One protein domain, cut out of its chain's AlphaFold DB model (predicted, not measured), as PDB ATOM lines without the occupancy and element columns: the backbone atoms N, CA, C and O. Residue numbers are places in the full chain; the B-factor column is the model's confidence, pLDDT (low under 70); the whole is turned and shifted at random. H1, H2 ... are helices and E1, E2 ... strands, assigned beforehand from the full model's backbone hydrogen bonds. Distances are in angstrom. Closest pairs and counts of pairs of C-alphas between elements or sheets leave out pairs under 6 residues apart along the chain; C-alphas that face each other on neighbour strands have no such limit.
ATOM      1  N   PHE A  87      29.504  18.000  10.836       89.19
ATOM      2  CA  PHE A  87      30.630  18.403  11.651       89.19
ATOM      3  C   PHE A  87      31.619  17.245  11.799       89.19
ATOM      4  O   PHE A  87      31.273  16.064  11.684       89.19
ATOM      5  N   GLY A  88      32.872  17.619  12.036       93.00
ATOM      6  CA  GLY A  88      33.917  16.696  12.444       93.00
ATOM      7  C   GLY A  88      34.147  16.777  13.947       93.00
ATOM      8  O   GLY A  88      33.975  17.828  14.563       93.00
ATOM      9  N   GLU A  89      34.557  15.659  14.516       94.69
ATOM     10  CA  GLU A  89      35.150  15.530  15.835       94.69
ATOM     11  C   GLU A  89      36.619  15.161  15.630       94.69
ATOM     12  O   GLU A  89      36.934  14.043  15.219       94.69
ATOM     13  N   ALA A  90      37.515  16.127  15.834       95.88
ATOM     14  CA  ALA A  90      38.939  15.921  15.606       95.88
ATOM     15  C   ALA A  90      39.636  15.164  16.752       95.88
ATOM     16  O   ALA A  90      40.754  14.690  16.549       95.88
ATOM     17  N   HIS A  91      39.011  15.030  17.927       95.88
ATOM     18  CA  HIS A  91      39.606  14.333  19.065       95.88
ATOM     19  C   HIS A  91      38.548  13.812  20.034       95.88
ATOM     20  O   HIS A  91      37.969  14.583  20.792       95.88
ATOM     21  N   ASN A  92      38.333  12.494  20.075       92.25
ATOM     22  CA  ASN A  92      37.539  11.869  21.135       92.25
ATOM     23  C   ASN A  92      37.872  10.378  21.323       92.25
ATOM     24  O   ASN A  92      38.235   9.701  20.367       92.25
ATOM     25  N   HIS A  93      37.677   9.838  22.528       91.81
ATOM     26  CA  HIS A  93      37.966   8.441  22.885       91.81
ATOM     27  C   HIS A  93      36.714   7.574  23.133       91.81
ATOM     28  O   HIS A  93      36.800   6.476  23.681       91.81
ATOM     29  N   ASN A  94      35.518   8.052  22.781       89.88
ATOM     30  CA  ASN A  94      34.259   7.367  23.103       89.88
ATOM     31  C   ASN A  94      33.824   6.275  22.098       89.88
ATOM     32  O   ASN A  94      32.946   5.481  22.430       89.88
ATOM     33  N   VAL A  95      34.443   6.170  20.916       92.69
ATOM     34  CA  VAL A  95      34.184   5.085  19.946       92.69
ATOM     35  C   VAL A  95      35.104   3.899  20.252       92.69
ATOM     36  O   VAL A  95      36.266   3.913  19.849       92.69
ATOM     37  N   GLU A  96      34.611   2.890  20.979       88.00
ATOM     38  CA  GLU A  96      35.470   1.844  21.567       88.00
ATOM     39  C   GLU A  96      35.226   0.440  21.016       88.00
ATOM     40  O   GLU A  96      36.109  -0.135  20.378       88.00
ATOM     41  N   GLY A  97      34.055  -0.135  21.298       91.88
ATOM     42  CA  GLY A  97      33.820  -1.564  21.117       91.88
ATOM     43  C   GLY A  97      32.344  -1.923  20.944       91.88
ATOM     44  O   GLY A  97      31.476  -1.042  20.961       91.88
ATOM     45  N   PRO A  98      32.028  -3.219  20.761       92.62
ATOM     46  CA  PRO A  98      30.673  -3.664  20.424       92.62
ATOM     47  C   PRO A  98      29.593  -3.252  21.436       92.62
ATOM     48  O   PRO A  98      28.431  -3.121  21.061       92.62
ATOM     49  N   TRP A  99      29.967  -3.016  22.697       92.50
ATOM     50  CA  TRP A  99      29.045  -2.637  23.771       92.50
ATOM     51  C   TRP A  99      28.514  -1.200  23.670       92.50
ATOM     52  O   TRP A  99      27.435  -0.935  24.194       92.50
ATOM     53  N   ASN A 100      29.229  -0.265  23.023       92.44
ATOM     54  CA  ASN A 100      28.827   1.150  22.992       92.44
ATOM     55  C   ASN A 100      28.719   1.776  21.596       92.44
ATOM     56  O   ASN A 100      28.061   2.808  21.462       92.44
ATOM     57  N   VAL A 101      29.325   1.173  20.565       93.62
ATOM     58  CA  VAL A 101      29.491   1.811  19.245       93.62
ATOM     59  C   VAL A 101      28.174   2.312  18.651       93.62
ATOM     60  O   VAL A 101      28.132   3.405  18.097       93.62
ATOM     61  N   ARG A 102      27.081   1.561  18.830       91.94
ATOM     62  CA  ARG A 102      25.760   1.946  18.328       91.94
ATOM     63  C   ARG A 102      25.228   3.205  19.013       91.94
ATOM     64  O   ARG A 102      24.888   4.161  18.328       91.94
ATOM     65  N   ALA A 103      25.205   3.224  20.345       90.31
ATOM     66  CA  ALA A 103      24.707   4.366  21.114       90.31
ATOM     67  C   ALA A 103      25.559   5.627  20.878       90.31
ATOM     68  O   ALA A 103      25.036   6.736  20.779       90.31
ATOM     69  N   VAL A 104      26.876   5.457  20.747       91.62
ATOM     70  CA  VAL A 104      27.804   6.557  20.462       91.62
ATOM     71  C   VAL A 104      27.599   7.103  19.047       91.62
ATOM     72  O   VAL A 104      27.507   8.320  18.887       91.62
ATOM     73  N   ALA A 105      27.468   6.237  18.037       93.06
ATOM     74  CA  ALA A 105      27.175   6.650  16.666       93.06
ATOM     75  C   ALA A 105      25.825   7.381  16.572       93.06
ATOM     76  O   ALA A 105      25.757   8.455  15.980       93.06
ATOM     77  N   GLU A 106      24.776   6.860  17.217       92.25
ATOM     78  CA  GLU A 106      23.456   7.505  17.280       92.25
ATOM     79  C   GLU A 106      23.542   8.912  17.899       92.25
ATOM     80  O   GLU A 106      22.940   9.852  17.380       92.25
ATOM     81  N   ARG A 107      24.343   9.092  18.960       92.06
ATOM     82  CA  ARG A 107      24.568  10.403  19.586       92.06
ATOM     83  C   ARG A 107      25.303  11.387  18.671       92.06
ATOM     84  O   ARG A 107      24.862  12.524  18.549       92.06
ATOM     85  N   TYR A 108      26.386  10.970  18.015       93.62
ATOM     86  CA  TYR A 108      27.109  11.836  17.075       93.62
ATOM     87  C   TYR A 108      26.231  12.258  15.895       93.62
ATOM     88  O   TYR A 108      26.158  13.445  15.579       93.62
ATOM     89  N   LEU A 109      25.506  11.310  15.296       91.75
ATOM     90  CA  LEU A 109      24.596  11.597  14.188       91.75
ATOM     91  C   LEU A 109      23.460  12.535  14.620       91.75
ATOM     92  O   LEU A 109      23.097  13.434  13.859       91.75
ATOM     93  N   LYS A 110      22.944  12.385  15.850       89.25
ATOM     94  CA  LYS A 110      21.954  13.303  16.437       89.25
ATOM     95  C   LYS A 110      22.485  14.736  16.550       89.25
ATOM     96  O   LYS A 110      21.737  15.670  16.272       89.25
ATOM     97  N   ASP A 111      23.757  14.903  16.900       87.00
ATOM     98  CA  ASP A 111      24.416  16.212  17.003       87.00
ATOM     99  C   ASP A 111      24.929  16.742  15.646       87.00
ATOM    100  O   ASP A 111      25.523  17.819  15.572       87.00
ATOM    101  N   GLY A 112      24.698  16.010  14.549       90.31
ATOM    102  CA  GLY A 112      25.147  16.394  13.210       90.31
ATOM    103  C   GLY A 112      26.647  16.189  12.967       90.31
ATOM    104  O   GLY A 112      27.201  16.782  12.041       90.31
ATOM    105  N   VAL A 113      27.310  15.362  13.777       93.12
ATOM    106  CA  VAL A 113      28.734  15.021  13.673       93.12
ATOM    107  C   VAL A 113      28.874  13.664  12.986       93.12
ATOM    108  O   VAL A 113      28.366  12.661  13.477       93.12
ATOM    109  N   PHE A 114      29.521  13.626  11.822       92.44
ATOM    110  CA  PHE A 114      29.600  12.393  11.020       92.44
ATOM    111  C   PHE A 114      31.025  11.862  10.939       92.44
ATOM    112  O   PHE A 114      31.203  10.658  10.804       92.44
ATOM    113  N   TYR A 115      32.029  12.734  11.040       95.00
ATOM    114  CA  TYR A 115      33.435  12.347  10.969       95.00
ATOM    115  C   TYR A 115      34.032  12.361  12.365       95.00
ATOM    116  O   TYR A 115      34.045  13.407  13.008       95.00
ATOM    117  N   VAL A 116      34.539  11.227  12.832       96.38
ATOM    118  CA  VAL A 116      35.108  11.083  14.171       96.38
ATOM    119  C   VAL A 116      36.540  10.587  14.063       96.38
ATOM    120  O   VAL A 116      36.836   9.554  13.464       96.38
ATOM    121  N   LYS A 117      37.462  11.325  14.664       96.69
ATOM    122  CA  LYS A 117      38.844  10.900  14.826       96.69
ATOM    123  C   LYS A 117      39.034  10.422  16.257       96.69
ATOM    124  O   LYS A 117      38.879  11.201  17.195       96.69
ATOM    125  N   ASN A 118      39.380   9.144  16.412       95.69
ATOM    126  CA  ASN A 118      39.750   8.567  17.696       95.69
ATOM    127  C   ASN A 118      41.280   8.420  17.787       95.69
ATOM    128  O   ASN A 118      41.851   7.473  17.230       95.69
ATOM    129  N   PRO A 119      41.968   9.359  18.463       94.00
ATOM    130  CA  PRO A 119      43.420   9.407  18.476       94.00
ATOM    131  C   PRO A 119      44.064   8.411  19.429       94.00
ATOM    132  O   PRO A 119      45.284   8.313  19.414       94.00
ATOM    133  N   ASN A 120      43.305   7.658  20.228       93.69
ATOM    134  CA  ASN A 120      43.834   6.476  20.898       93.69
ATOM    135  C   ASN A 120      42.716   5.520  21.322       93.69
ATOM    136  O   ASN A 120      41.752   5.918  21.968       93.69
ATOM    137  N   ASN A 121      42.879   4.242  21.012       93.19
ATOM    138  CA  ASN A 121      41.880   3.217  21.275       93.19
ATOM    139  C   ASN A 121      42.555   1.856  21.474       93.19
ATOM    140  O   ASN A 121      43.665   1.624  20.983       93.19
ATOM    141  N   VAL A 122      41.839   0.919  22.099       94.94
ATOM    142  CA  VAL A 122      42.235  -0.495  22.104       94.94
ATOM    143  C   VAL A 122      42.047  -1.058  20.692       94.94
ATOM    144  O   VAL A 122      40.921  -1.140  20.194       94.94
ATOM    145  N   ARG A 123      43.145  -1.438  20.031       94.12
ATOM    146  CA  ARG A 123      43.177  -2.002  18.672       94.12
ATOM    147  C   ARG A 123      42.174  -3.139  18.524       94.12
ATOM    148  O   ARG A 123      41.357  -3.113  17.613       94.12
ATOM    149  N   ASP A 124      42.222  -4.111  19.431       93.38
ATOM    150  CA  ASP A 124      41.455  -5.351  19.311       93.38
ATOM    151  C   ASP A 124      39.936  -5.094  19.336       93.38
ATOM    152  O   ASP A 124      39.201  -5.736  18.589       93.38
ATOM    153  N   PHE A 125      39.465  -4.108  20.106       94.50
ATOM    154  CA  PHE A 125      38.050  -3.714  20.126       94.50
ATOM    155  C   PHE A 125      37.655  -2.877  18.908       94.50
ATOM    156  O   PHE A 125      36.614  -3.140  18.303       94.50
ATOM    157  N   ALA A 126      38.515  -1.957  18.461       92.38
ATOM    158  CA  ALA A 126      38.259  -1.208  17.230       92.38
ATOM    159  C   ALA A 126      38.176  -2.124  15.998       92.38
ATOM    160  O   ALA A 126      37.353  -1.898  15.111       92.38
ATOM    161  N   LEU A 127      38.978  -3.195  15.951       92.25
ATOM    162  CA  LEU A 127      38.897  -4.210  14.898       92.25
ATOM    163  C   LEU A 127      37.538  -4.931  14.885       92.25
ATOM    164  O   LEU A 127      37.037  -5.236  13.803       92.25
ATOM    165  N   GLN A 128      36.920  -5.154  16.050       94.94
ATOM    166  CA  GLN A 128      35.602  -5.797  16.157       94.94
ATOM    167  C   GLN A 128      34.464  -4.907  15.646       94.94
ATOM    168  O   GLN A 128      33.475  -5.424  15.133       94.94
ATOM    169  N   ILE A 129      34.602  -3.581  15.746       94.62
ATOM    170  CA  ILE A 129      33.564  -2.631  15.317       94.62
ATOM    171  C   ILE A 129      33.759  -2.093  13.899       94.62
ATOM    172  O   ILE A 129      32.970  -1.260  13.461       94.62
ATOM    173  N   ARG A 130      34.754  -2.574  13.137       87.94
ATOM    174  CA  ARG A 130      34.995  -2.119  11.750       87.94
ATOM    175  C   ARG A 130      33.784  -2.272  10.828       87.94
ATOM    176  O   ARG A 130      33.659  -1.516   9.876       87.94
ATOM    177  N   SER A 131      32.910  -3.242  11.090       89.19
ATOM    178  CA  SER A 131      31.659  -3.431  10.344       89.19
ATOM    179  C   SER A 131      30.512  -2.530  10.823       89.19
ATOM    180  O   SER A 131      29.498  -2.443  10.137       89.19
ATOM    181  N   ALA A 132      30.655  -1.868  11.976       91.19
ATOM    182  CA  ALA A 132      29.644  -1.006  12.590       91.19
ATOM    183  C   ALA A 132      29.896   0.499  12.370       91.19
ATOM    184  O   ALA A 132      28.978   1.297  12.544       91.19
ATOM    185  N   VAL A 133      31.111   0.892  11.980       93.19
ATOM    186  CA  VAL A 133      31.499   2.268  11.606       93.19
ATOM    187  C   VAL A 133      31.923   2.314  10.137       93.19
ATOM    188  O   VAL A 133      32.139   1.266   9.529       93.19
ATOM    189  N   ASN A 134      32.038   3.508   9.550       93.06
ATOM    190  CA  ASN A 134      32.321   3.691   8.118       93.06
ATOM    191  C   ASN A 134      31.274   3.001   7.218       93.06
ATOM    192  O   ASN A 134      31.588   2.435   6.168       93.06
ATOM    193  N   GLN A 135      30.017   3.001   7.673       87.38
ATOM    194  CA  GLN A 135      28.847   2.487   6.960       87.38
ATOM    195  C   GLN A 135      27.854   3.635   6.740       87.38
ATOM    196  O   GLN A 135      27.778   4.516   7.593       87.38
ATOM    197  N   PRO A 136      27.015   3.612   5.686       79.38
ATOM    198  CA  PRO A 136      26.121   4.731   5.357       79.38
ATOM    199  C   PRO A 136      25.177   5.213   6.475       79.38
ATOM    200  O   PRO A 136      24.739   6.357   6.438       79.38
ATOM    201  N   ALA A 137      24.836   4.352   7.438       80.81
ATOM    202  CA  ALA A 137      23.938   4.662   8.558       80.81
ATOM    203  C   ALA A 137      24.675   4.865   9.898       80.81
ATOM    204  O   ALA A 137      24.059   4.789  10.959       80.81
ATOM    205  N   SER A 138      25.993   5.059   9.863       91.81
ATOM    206  CA  SER A 138      26.852   5.205  11.040       91.81
ATOM    207  C   SER A 138      27.839   6.356  10.833       91.81
ATOM    208  O   SER A 138      27.874   6.976   9.772       91.81
ATOM    209  N   ILE A 139      28.635   6.650  11.855       94.50
ATOM    210  CA  ILE A 139      29.736   7.613  11.761       94.50
ATOM    211  C   ILE A 139      30.887   7.057  10.916       94.50
ATOM    212  O   ILE A 139      31.167   5.852  10.934       94.50
ATOM    213  N   ASP A 140      31.596   7.952  10.235       94.69
ATOM    214  CA  ASP A 140      32.894   7.682   9.630       94.69
ATOM    215  C   ASP A 140      33.975   7.903  10.690       94.69
ATOM    216  O   ASP A 140      34.190   9.023  11.156       94.69
ATOM    217  N   ALA A 141      34.639   6.826  11.099       95.44
ATOM    218  CA  ALA A 141      35.604   6.836  12.183       95.44
ATOM    219  C   ALA A 141      37.000   6.426  11.704       95.44
ATOM    220  O   ALA A 141      37.165   5.403  11.033       95.44
ATOM    221  N   THR A 142      37.997   7.211  12.112       96.19
ATOM    222  CA  THR A 142      39.424   6.916  11.921       96.19
ATOM    223  C   THR A 142      40.097   6.665  13.258       96.19
ATOM    224  O   THR A 142      39.746   7.290  14.264       96.19
ATOM    225  N   PHE A 143      41.073   5.765  13.273       96.44
ATOM    226  CA  PHE A 143      41.664   5.259  14.503       96.44
ATOM    227  C   PHE A 143      43.189   5.259  14.461       96.44
ATOM    228  O   PHE A 143      43.799   4.810  13.489       96.44
ATOM    229  N   ALA A 144      43.799   5.688  15.569       95.12
ATOM    230  CA  ALA A 144      45.249   5.630  15.718       95.12
ATOM    231  C   ALA A 144      45.775   4.228  16.053       95.12
ATOM    232  O   ALA A 144      46.888   3.892  15.674       95.12
TER     233      ALA A 144
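What this domain is: This is residues 87 to 144 of the 988 residues of the protein "TonB_dep_Rec domain-containing protein" of Nitrospira sp (UniProt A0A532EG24). Picture a small wall of three parallel strands, E1, E2 and E3, with the helix H1 slantwise over one face and the other face bare. A short helix, H2, only grazes the sheet, and two long loops join E1 to H1 and H2 to E3. The printed part has 58 residues, with two named helices and three named strands in the order E1 H1 E2 H2 E3; the sheet's order is E1 E2 E3 and the class is mixed, helices and strands. The whole is compact, with a radius of gyration of the C-alphas of 9.9 A, and rounded, spanning 28 by 19 by 16 A.

How they stand to each other: Start at E1, residues 87 to 89, an edge strand parallel to E2, residues 113 to 118, at 17 degrees; look for N 89 and O 115, 2.8 A apart, within hydrogen-bond range. On the other side of E2 is E3, residues 140 to 143, parallel to it at 9 degrees, with N 116 and O 140 within hydrogen-bond range at 2.8 A. H1, residues 101 to 110, is on the sheet at a height of 9.7 A, over E2 and E3; its line stands at 40 degrees to E2 on the local plane, slantwise to the strands. The closest C-alphas of H1 and E2 are those of Tyr 108 and Phe 114, 6.6 A apart. H2, residues 123 to 128, only grazes the sheet, and H1 and H2 are apart. E1, H1, E2 and E2, H2, E3 are strand-helix-strand units, parallel neighbour strands with a helix between, each with a right-handed crossover. In H1 and H2 every O i to N i+4 pair is within hydrogen-bond range.

Where its parts are: Find C-alpha 87 at (30.630, 18.403, 11.651), where E1 begins; it is 6.8 A long. H1 runs 14.0 A from C-alpha 101 at (29.491, 1.811, 19.245), E2 13.4 A, H2 8.8 A, and E3 10.3 A to C-alpha 143 at (41.664, 5.259, 14.503).

The domain as a whole: Look at Gly 112 and Asp 124 for the two C-alphas farthest apart, 27.9 A. The printed part has no cut; the links E1 to H1 and H2 to E3 are long, with 11 residues each. The model's mean pLDDT over the printed part is 92.4, and no printed residue is under 70.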